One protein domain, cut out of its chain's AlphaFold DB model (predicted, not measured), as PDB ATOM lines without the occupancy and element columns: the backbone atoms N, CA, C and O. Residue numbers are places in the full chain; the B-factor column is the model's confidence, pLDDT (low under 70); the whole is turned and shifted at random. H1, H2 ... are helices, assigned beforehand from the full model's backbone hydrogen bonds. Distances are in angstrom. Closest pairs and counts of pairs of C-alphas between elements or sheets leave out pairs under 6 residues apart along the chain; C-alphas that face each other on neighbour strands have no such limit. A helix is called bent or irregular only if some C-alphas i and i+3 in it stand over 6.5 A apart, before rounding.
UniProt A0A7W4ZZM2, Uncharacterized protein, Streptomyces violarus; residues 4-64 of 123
ATOM      1  N   SER A   4      18.605  30.130 220.064       92.19
ATOM      2  CA  SER A   4      17.157  30.308 220.220       92.19
ATOM      3  C   SER A   4      16.406  30.476 218.896       92.19
ATOM      4  O   SER A   4      15.230  30.109 218.822       92.19
ATOM      5  N   ASP A   5      17.058  30.992 217.851       93.19
ATOM      6  CA  ASP A   5      16.431  31.222 216.542       93.19
ATOM      7  C   ASP A   5      16.097  29.895 215.842       93.19
ATOM      8  O   ASP A   5      15.177  29.832 215.024       93.19
ATOM      9  N   LEU A   6      16.785  28.811 216.214       91.44
ATOM     10  CA  LEU A   6      16.545  27.464 215.700       91.44
ATOM     11  C   LEU A   6      15.414  26.715 216.420       91.44
ATOM     12  O   LEU A   6      15.062  25.611 216.003       91.44
ATOM     13  N   SER A   7      14.797  27.288 217.461       89.50
ATOM     14  CA  SER A   7      13.726  26.627 218.234       89.50
ATOM     15  C   SER A   7      12.599  26.032 217.369       89.50
ATOM     16  O   SER A   7      12.190  24.903 217.643       89.50
ATOM     17  N   PRO A   8      12.107  26.700 216.300       89.19
ATOM     18  CA  PRO A   8      11.095  26.111 215.420       89.19
ATOM     19  C   PRO A   8      11.583  24.854 214.689       89.19
ATOM     20  O   PRO A   8      10.804  23.930 214.465       89.19
ATOM     21  N   LEU A   9      12.866  24.805 214.318       89.38
ATOM     22  CA  LEU A   9      13.470  23.643 213.669       89.38
ATOM     23  C   LEU A   9      13.590  22.470 214.653       89.38
ATOM     24  O   LEU A   9      13.240  21.346 214.295       89.38
ATOM     25  N   MET A  10      13.994  22.740 215.899       88.88
ATOM     26  CA  MET A  10      14.088  21.715 216.948       88.88
ATOM     27  C   MET A  10      12.709  21.192 217.369       88.88
ATOM     28  O   MET A  10      12.529  19.992 217.555       88.88
ATOM     29  N   ALA A  11      11.688  22.052 217.427       84.75
ATOM     30  CA  ALA A  11      10.318  21.635 217.733       84.75
ATOM     31  C   ALA A  11       9.763  20.636 216.697       84.75
ATOM     32  O   ALA A  11       9.159  19.631 217.065       84.75
ATOM     33  N   ARG A  12      10.047  20.841 215.402       82.38
ATOM     34  CA  ARG A  12       9.612  19.936 214.313       82.38
ATOM     35  C   ARG A  12      10.184  18.519 214.425       82.38
ATOM     36  O   ARG A  12       9.605  17.584 213.868       82.38
ATOM     37  N   ARG A  13      11.316  18.349 215.114       81.81
ATOM     38  CA  ARG A  13      11.891  17.034 215.426       81.81
ATOM     39  C   ARG A  13      11.042  16.286 216.457       81.81
ATOM     40  O   ARG A  13      10.808  15.092 216.277       81.81
ATOM     41  N   GLN A  14      10.540  16.968 217.491       71.81
ATOM     42  CA  GLN A  14       9.739  16.347 218.558       71.81
ATOM     43  C   GLN A  14       8.417  15.757 218.058       71.81
ATOM     44  O   GLN A  14       7.977  14.730 218.572       71.81
ATOM     45  N   ASP A  15       7.832  16.335 217.008       73.31
ATOM     46  CA  ASP A  15       6.598  15.837 216.382       73.31
ATOM     47  C   ASP A  15       6.789  14.495 215.634       73.31
ATOM     48  O   ASP A  15       5.879  14.012 214.959       73.31
ATOM     49  N   GLY A  16       7.987  13.895 215.699       67.12
ATOM     50  CA  GLY A  16       8.363  12.691 214.953       67.12
ATOM     51  C   GLY A  16       8.549  12.941 213.453       67.12
ATOM     52  O   GLY A  16       8.685  11.995 212.677       67.12
ATOM     53  N   GLY A  17       8.535  14.209 213.026       68.56
ATOM     54  CA  GLY A  17       8.453  14.605 211.619       68.56
ATOM     55  C   GLY A  17       9.792  14.795 210.904       68.56
ATOM     56  O   GLY A  17       9.802  14.981 209.683       68.56
ATOM     57  N   LEU A  18      10.920  14.769 211.623       80.88
ATOM     58  CA  LEU A  18      12.223  15.130 211.063       80.88
ATOM     59  C   LEU A  18      13.318  14.140 211.478       80.88
ATOM     60  O   LEU A  18      13.719  14.091 212.636       80.88
ATOM     61  N   SER A  19      13.811  13.360 210.512       89.00
ATOM     62  CA  SER A  19      15.023  12.555 210.684       89.00
ATOM     63  C   SER A  19      16.270  13.439 210.704       89.00
ATOM     64  O   SER A  19      16.257  14.536 210.136       89.00
ATOM     65  N   TYR A  20      17.365  12.935 211.279       90.06
ATOM     66  CA  TYR A  20      18.643  13.647 211.292       90.06
ATOM     67  C   TYR A  20      19.124  14.017 209.874       90.06
ATOM     68  O   TYR A  20      19.503  15.158 209.625       90.06
ATOM     69  N   ASP A  21      18.971  13.117 208.896       90.94
ATOM     70  CA  ASP A  21      19.317  13.403 207.494       90.94
ATOM     71  C   ASP A  21      18.573  14.600 206.898       90.94
ATOM     72  O   ASP A  21      19.127  15.328 206.078       90.94
ATOM     73  N   ARG A  22      17.313  14.815 207.291       90.56
ATOM     74  CA  ARG A  22      16.531  15.977 206.842       90.56
ATOM     75  C   ARG A  22      16.846  17.229 207.644       90.56
ATOM     76  O   ARG A  22      16.702  18.328 207.125       90.56
ATOM     77  N   PHE A  23      17.241  17.051 208.895       91.25
ATOM     78  CA  PHE A  23      17.641  18.129 209.775       91.25
ATOM     79  C   PHE A  23      18.958  18.758 209.318       91.25
ATOM     80  O   PHE A  23      18.992  19.956 209.063       91.25
ATOM     81  N   ARG A  24      20.011  17.957 209.112       92.38
ATOM     82  CA  ARG A  24      21.359  18.452 208.771       92.38
ATOM     83  C   ARG A  24      21.438  19.208 207.440       92.38
ATOM     84  O   ARG A  24      22.348  19.999 207.238       92.38
ATOM     85  N   VAL A  25      20.498  18.958 206.524       92.38
ATOM     86  CA  VAL A  25      20.432  19.635 205.217       92.38
ATOM     87  C   VAL A  25      19.635  20.940 205.251       92.38
ATOM     88  O   VAL A  25      19.499  21.589 204.214       92.38
ATOM     89  N   ASP A  26      19.086  21.331 206.407       92.25
ATOM     90  CA  ASP A  26      18.433  22.629 206.551       92.25
ATOM     91  C   ASP A  26      19.440  23.752 206.222       92.25
ATOM     92  O   ASP A  26      20.556  23.741 206.751       92.25
ATOM     93  N   PRO A  27      19.087  24.726 205.358       91.31
ATOM     94  CA  PRO A  27      20.008  25.785 204.950       91.31
ATOM     95  C   PRO A  27      20.607  26.575 206.117       91.31
ATOM     96  O   PRO A  27      21.755  27.016 206.028       91.31
ATOM     97  N   ALA A  28      19.857  26.739 207.212       91.00
ATOM     98  CA  ALA A  28      20.347  27.421 208.403       91.00
ATOM     99  C   ALA A  28      21.513  26.645 209.034       91.00
ATOM    100  O   ALA A  28      22.535  27.239 209.373       91.00
ATOM    101  N   LEU A  29      21.406  25.314 209.108       92.31
ATOM    102  CA  LEU A  29      22.436  24.447 209.684       92.31
ATOM    103  C   LEU A  29      23.610  24.215 208.731       92.31
ATOM    104  O   LEU A  29      24.760  24.261 209.157       92.31
ATOM    105  N   ALA A  30      23.343  24.051 207.434       90.50
ATOM    106  CA  ALA A  30      24.384  23.872 206.424       90.50
ATOM    107  C   ALA A  30      25.364  25.062 206.377       90.50
ATOM    108  O   ALA A  30      26.547  24.885 206.081       90.50
ATOM    109  N   SER A  31      24.889  26.268 206.711       90.56
ATOM    110  CA  SER A  31      25.721  27.475 206.778       90.56
ATOM    111  C   SER A  31      26.738  27.481 207.928       90.56
ATOM    112  O   SER A  31      27.713  28.227 207.862       90.56
ATOM    113  N   LEU A  32      26.537  26.652 208.960       92.00
ATOM    114  CA  LEU A  32      27.425  26.565 210.121       92.00
ATOM    115  C   LEU A  32      28.697  25.766 209.829       92.00
ATOM    116  O   LEU A  32      29.714  26.006 210.469       92.00
ATOM    117  N   GLN A  33      28.646  24.824 208.878       90.75
ATOM    118  CA  GLN A  33      29.752  23.902 208.568       90.75
ATOM    119  C   GLN A  33      30.265  23.121 209.794       90.75
ATOM    120  O   GLN A  33      31.437  22.757 209.870       90.75
ATOM    121  N   TRP A  34      29.395  22.881 210.775       94.00
ATOM    122  CA  TRP A  34      29.745  22.111 211.962       94.00
ATOM    123  C   TRP A  34      29.857  20.611 211.646       94.00
ATOM    124  O   TRP A  34      29.187  20.137 210.727       94.00
ATOM    125  N   PRO A  35      30.668  19.858 212.413       93.69
ATOM    126  CA  PRO A  35      30.728  18.402 212.316       93.69
ATOM    127  C   PRO A  35      29.363  17.734 212.540       93.69
ATOM    128  O   PRO A  35      28.556  18.208 213.344       93.69
ATOM    129  N   ASP A  36      29.116  16.619 211.848       93.12
ATOM    130  CA  ASP A  36      27.833  15.906 211.904       93.12
ATOM    131  C   ASP A  36      27.497  15.427 213.327       93.12
ATOM    132  O   ASP A  36      26.371  15.584 213.789       93.12
ATOM    133  N   ASP A  37      28.471  14.894 214.056       92.44
ATOM    134  CA  ASP A  37      28.302  14.443 215.439       92.44
ATOM    135  C   ASP A  37      27.914  15.591 216.381       92.44
ATOM    136  O   ASP A  37      27.062  15.425 217.256       92.44
ATOM    137  N   VAL A  38      28.478  16.780 216.164       93.00
ATOM    138  CA  VAL A  38      28.109  17.987 216.908       93.00
ATOM    139  C   VAL A  38      26.691  18.430 216.551       93.00
ATOM    140  O   VAL A  38      25.905  18.729 217.449       93.00
ATOM    141  N   LEU A  39      26.331  18.477 215.265       93.81
ATOM    142  CA  LEU A  39      24.973  18.837 214.840       93.81
ATOM    143  C   LEU A  39      23.930  17.876 215.424       93.81
ATOM    144  O   LEU A  39      22.879  18.325 215.889       93.81
ATOM    145  N   GLU A  40      24.227  16.578 215.430       93.31
ATOM    146  CA  GLU A  40      23.366  15.545 215.998       93.31
ATOM    147  C   GLU A  40      23.235  15.703 217.520       93.31
ATOM    148  O   GLU A  40      22.138  15.887 218.047       93.31
ATOM    149  N   GLN A  41      24.340  15.720 218.259       91.06
ATOM    150  CA  GLN A  41      24.272  15.712 219.721       91.06
ATOM    151  C   GLN A  41      23.847  17.066 220.297       91.06
ATOM    152  O   GLN A  41      23.018  17.135 221.204       91.06
ATOM    153  N   PHE A  42      24.407  18.160 219.784       91.94
ATOM    154  CA  PHE A  42      24.220  19.489 220.361       91.94
ATOM    155  C   PHE A  42      22.877  20.101 219.960       91.94
ATOM    156  O   PHE A  42      22.151  20.616 220.813       91.94
ATOM    157  N   LEU A  43      22.527  20.033 218.671       92.38
ATOM    158  CA  LEU A  43      21.310  20.659 218.153       92.38
ATOM    159  C   LEU A  43      20.164  19.657 218.054       92.38
ATOM    160  O   LEU A  43      19.113  19.890 218.645       92.38
ATOM    161  N   PHE A  44      20.351  18.537 217.355       91.38
ATOM    162  CA  PHE A  44      19.255  17.600 217.105       91.38
ATOM    163  C   PHE A  44      18.756  16.940 218.397       91.38
ATOM    164  O   PHE A  44      17.554  16.928 218.654       91.38
ATOM    165  N   ASP A  45      19.651  16.441 219.248       89.69
ATOM    166  CA  ASP A  45      19.265  15.687 220.443       89.69
ATOM    167  C   ASP A  45      19.004  16.542 221.685       89.69
ATOM    168  O   ASP A  45      18.255  16.122 222.581       89.69
ATOM    169  N   HIS A  46      19.624  17.720 221.762       89.50
ATOM    170  CA  HIS A  46      19.612  18.567 222.957       89.50
ATOM    171  C   HIS A  46      19.120  20.003 222.725       89.50
ATOM    172  O   HIS A  46      18.814  20.681 223.710       89.50
ATOM    173  N   GLY A  47      18.983  20.457 221.478       87.69
ATOM    174  CA  GLY A  47      18.720  21.857 221.131       87.69
ATOM    175  C   GLY A  47      17.371  22.413 221.592       87.69
ATOM    176  O   GLY A  47      17.199  23.627 221.650       87.69
ATOM    177  N   ASP A  48      16.424  21.552 221.956       87.19
ATOM    178  CA  ASP A  48      15.096  21.898 222.478       87.19
ATOM    179  C   ASP A  48      14.968  21.746 224.004       87.19
ATOM    180  O   ASP A  48      13.918  22.053 224.582       87.19
ATOM    181  N   LYS A  49      16.015  21.276 224.697       89.75
ATOM    182  CA  LYS A  49      15.957  21.059 226.145       89.75
ATOM    183  C   LYS A  49      15.901  22.409 226.851       89.75
ATOM    184  O   LYS A  49      16.813  23.220 226.738       89.75
ATOM    185  N   ALA A  50      14.856  22.635 227.646       88.50
ATOM    186  CA  ALA A  50      14.598  23.938 228.267       88.50
ATOM    187  C   ALA A  50      15.788  24.499 229.072       88.50
ATOM    188  O   ALA A  50      16.060  25.692 228.999       88.50
ATOM    189  N   ALA A  51      16.512  23.648 229.812       89.94
ATOM    190  CA  ALA A  51      17.717  24.062 230.538       89.94
ATOM    191  C   ALA A  51      18.850  24.481 229.585       89.94
ATOM    192  O   ALA A  51      19.472  25.515 229.779       89.94
ATOM    193  N   PHE A  52      19.047  23.726 228.504       88.88
ATOM    194  CA  PHE A  52      20.052  24.016 227.490       88.88
ATOM    195  C   PHE A  52      19.779  25.346 226.775       88.88
ATOM    196  O   PHE A  52      20.669  26.181 226.652       88.88
ATOM    197  N   VAL A  53      18.529  25.595 226.377       90.31
ATOM    198  CA  VAL A  53      18.133  26.871 225.756       90.31
ATOM    199  C   VAL A  53      18.220  28.032 226.750       90.31
ATOM    200  O   VAL A  53      18.576  29.140 226.359       90.31
ATOM    201  N   TYR A  54      17.923  27.801 228.031       90.81
ATOM    202  CA  TYR A  54      18.057  28.828 229.065       90.81
ATOM    203  C   TYR A  54      19.511  29.289 229.229       90.81
ATOM    204  O   TYR A  54      19.763  30.493 229.262       90.81
ATOM    205  N   ASP A  55      20.453  28.346 229.280       92.00
ATOM    206  CA  ASP A  55      21.870  28.645 229.503       92.00
ATOM    207  C   ASP A  55      22.576  29.139 228.226       92.00
ATOM    208  O   ASP A  55      23.403  30.050 228.280       92.00
ATOM    209  N   TYR A  56      22.232  28.576 227.062       91.50
ATOM    210  CA  TYR A  56      22.988  28.755 225.813       91.50
ATOM    211  C   TYR A  56      22.203  29.430 224.683       91.50
ATOM    212  O   TYR A  56      22.764  29.710 223.626       91.50
ATOM    213  N   GLY A  57      20.920  29.745 224.882       91.75
ATOM    214  CA  GLY A  57      20.036  30.298 223.847       91.75
ATOM    215  C   GLY A  57      20.551  31.588 223.202       91.75
ATOM    216  O   GLY A  57      20.254  31.859 222.041       91.75
ATOM    217  N   GLY A  58      21.339  32.367 223.948       94.12
ATOM    218  CA  GLY A  58      21.923  33.624 223.488       94.12
ATOM    219  C   GLY A  58      23.201  33.493 222.656       94.12
ATOM    220  O   GLY A  58      23.630  34.509 222.109       94.12
ATOM    221  N   ILE A  59      23.802  32.302 222.563       93.19
ATOM    222  CA  ILE A  59      25.037  32.074 221.800       93.19
ATOM    223  C   ILE A  59      24.762  32.260 220.311       93.19
ATOM    224  O   ILE A  59      23.815  31.672 219.784       93.19
ATOM    225  N   ASP A  60      25.605  33.048 219.637       94.25
ATOM    226  CA  ASP A  60      25.652  33.058 218.177       94.25
ATOM    227  C   ASP A  60      26.436  31.839 217.684       94.25
ATOM    228  O   ASP A  60      27.607  31.652 218.005       94.25
ATOM    229  N   LEU A  61      25.768  30.992 216.909       93.50
ATOM    230  CA  LEU A  61      26.324  29.740 216.414       93.50
ATOM    231  C   LEU A  61      27.405  29.954 215.342       93.50
ATOM    232  O   LEU A  61      28.223  29.063 215.138       93.50
ATOM    233  N   HIS A  62      27.459  31.114 214.681       92.75
ATOM    234  CA  HIS A  62      28.550  31.405 213.738       92.75
ATOM    235  C   HIS A  62      29.875  31.717 214.436       92.75
ATOM    236  O   HIS A  62      30.929  31.562 213.821       92.75
ATOM    237  N   ASP A  63      29.830  32.121 215.705       93.50
ATOM    238  CA  ASP A  63      31.031  32.426 216.486       93.50
ATOM    239  C   ASP A  63      31.654  31.160 217.101       93.50
ATOM    240  O   ASP A  63      32.781  31.193 217.600       93.50
ATOM    241  N   VAL A  64      30.945  30.027 217.059       91.12
ATOM    242  CA  VAL A  64      31.447  28.745 217.556       91.12
ATOM    243  C   VAL A  64      32.145  28.003 216.425       91.12
ATOM    244  O   VAL A  64      31.548  27.664 215.402       91.12
TER     245      VAL A  64
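AT A GLANCE: This is residues 4 to 64 of the 123 residues of an uncharacterized protein of Streptomyces violarus (UniProt A0A7W4ZZM2). Five short helices make a compact, rounded cluster: H1 and H4 lie nearest the middle, about perpendicular to each other, with the small H2 and H3 at one end and H5 at the other. H2 packs on H4, and after H5 residues 57 to 64 fold back as an unnamed tail. The printed part has 61 residues, with H1 to H5 named in chain order and no named strand, an all-helix domain. The radius of gyration of the C-alphas is 10.8 A, and the spans are 26 by 24 by 18 A.

HOW THE PARTS SIT: Begin at H1, residues 4 to 14, which is irregular: C-alphas 5 and 8 are 7.5 A apart. H4, residues 36 to 44, only just touches H1, with 3 pairs of C-alphas within 8 A; the closest are Met 10 and Phe 44, 6.6 A, and the lines are about perpendicular at 88 degrees. H2, residues 20 to 24, touches H4, its closest C-alphas being Tyr 20 and Glu 40, 6.9 A. H3, residues 27 to 30, is near H1. H5, residues 50 to 56, is close to H1 but not clearly touching, the closest C-alphas being Ser 4 and Val 53, 6.6 A; they run opposite ways at a shallow tilt of 32 degrees. H5 is apart from H2, H3 and H4. In H2, H4 and H5 every O i to N i+4 pair is within hydrogen-bond range; H1 has 3 of 7, beside 6 of 8 O i to N i+3 pairs, and H3 is too short for an O i to N i+4 pair.

IN THESE COORDINATES: Find C-alpha 4 at (17.157, 30.308, 220.220); from there H1 runs 15.9 A to C-alpha 14. H4 is 10.2 A long, and H5 runs 10.0 A to C-alpha 56 at (22.988, 28.755, 225.813).

THE WHOLE: The C-alphas farthest apart, Gly 16 and Asp 63, are 30.1 A apart. The printed part has no cut, and the four links are tight. Residues 16 to 17 are under pLDDT 70.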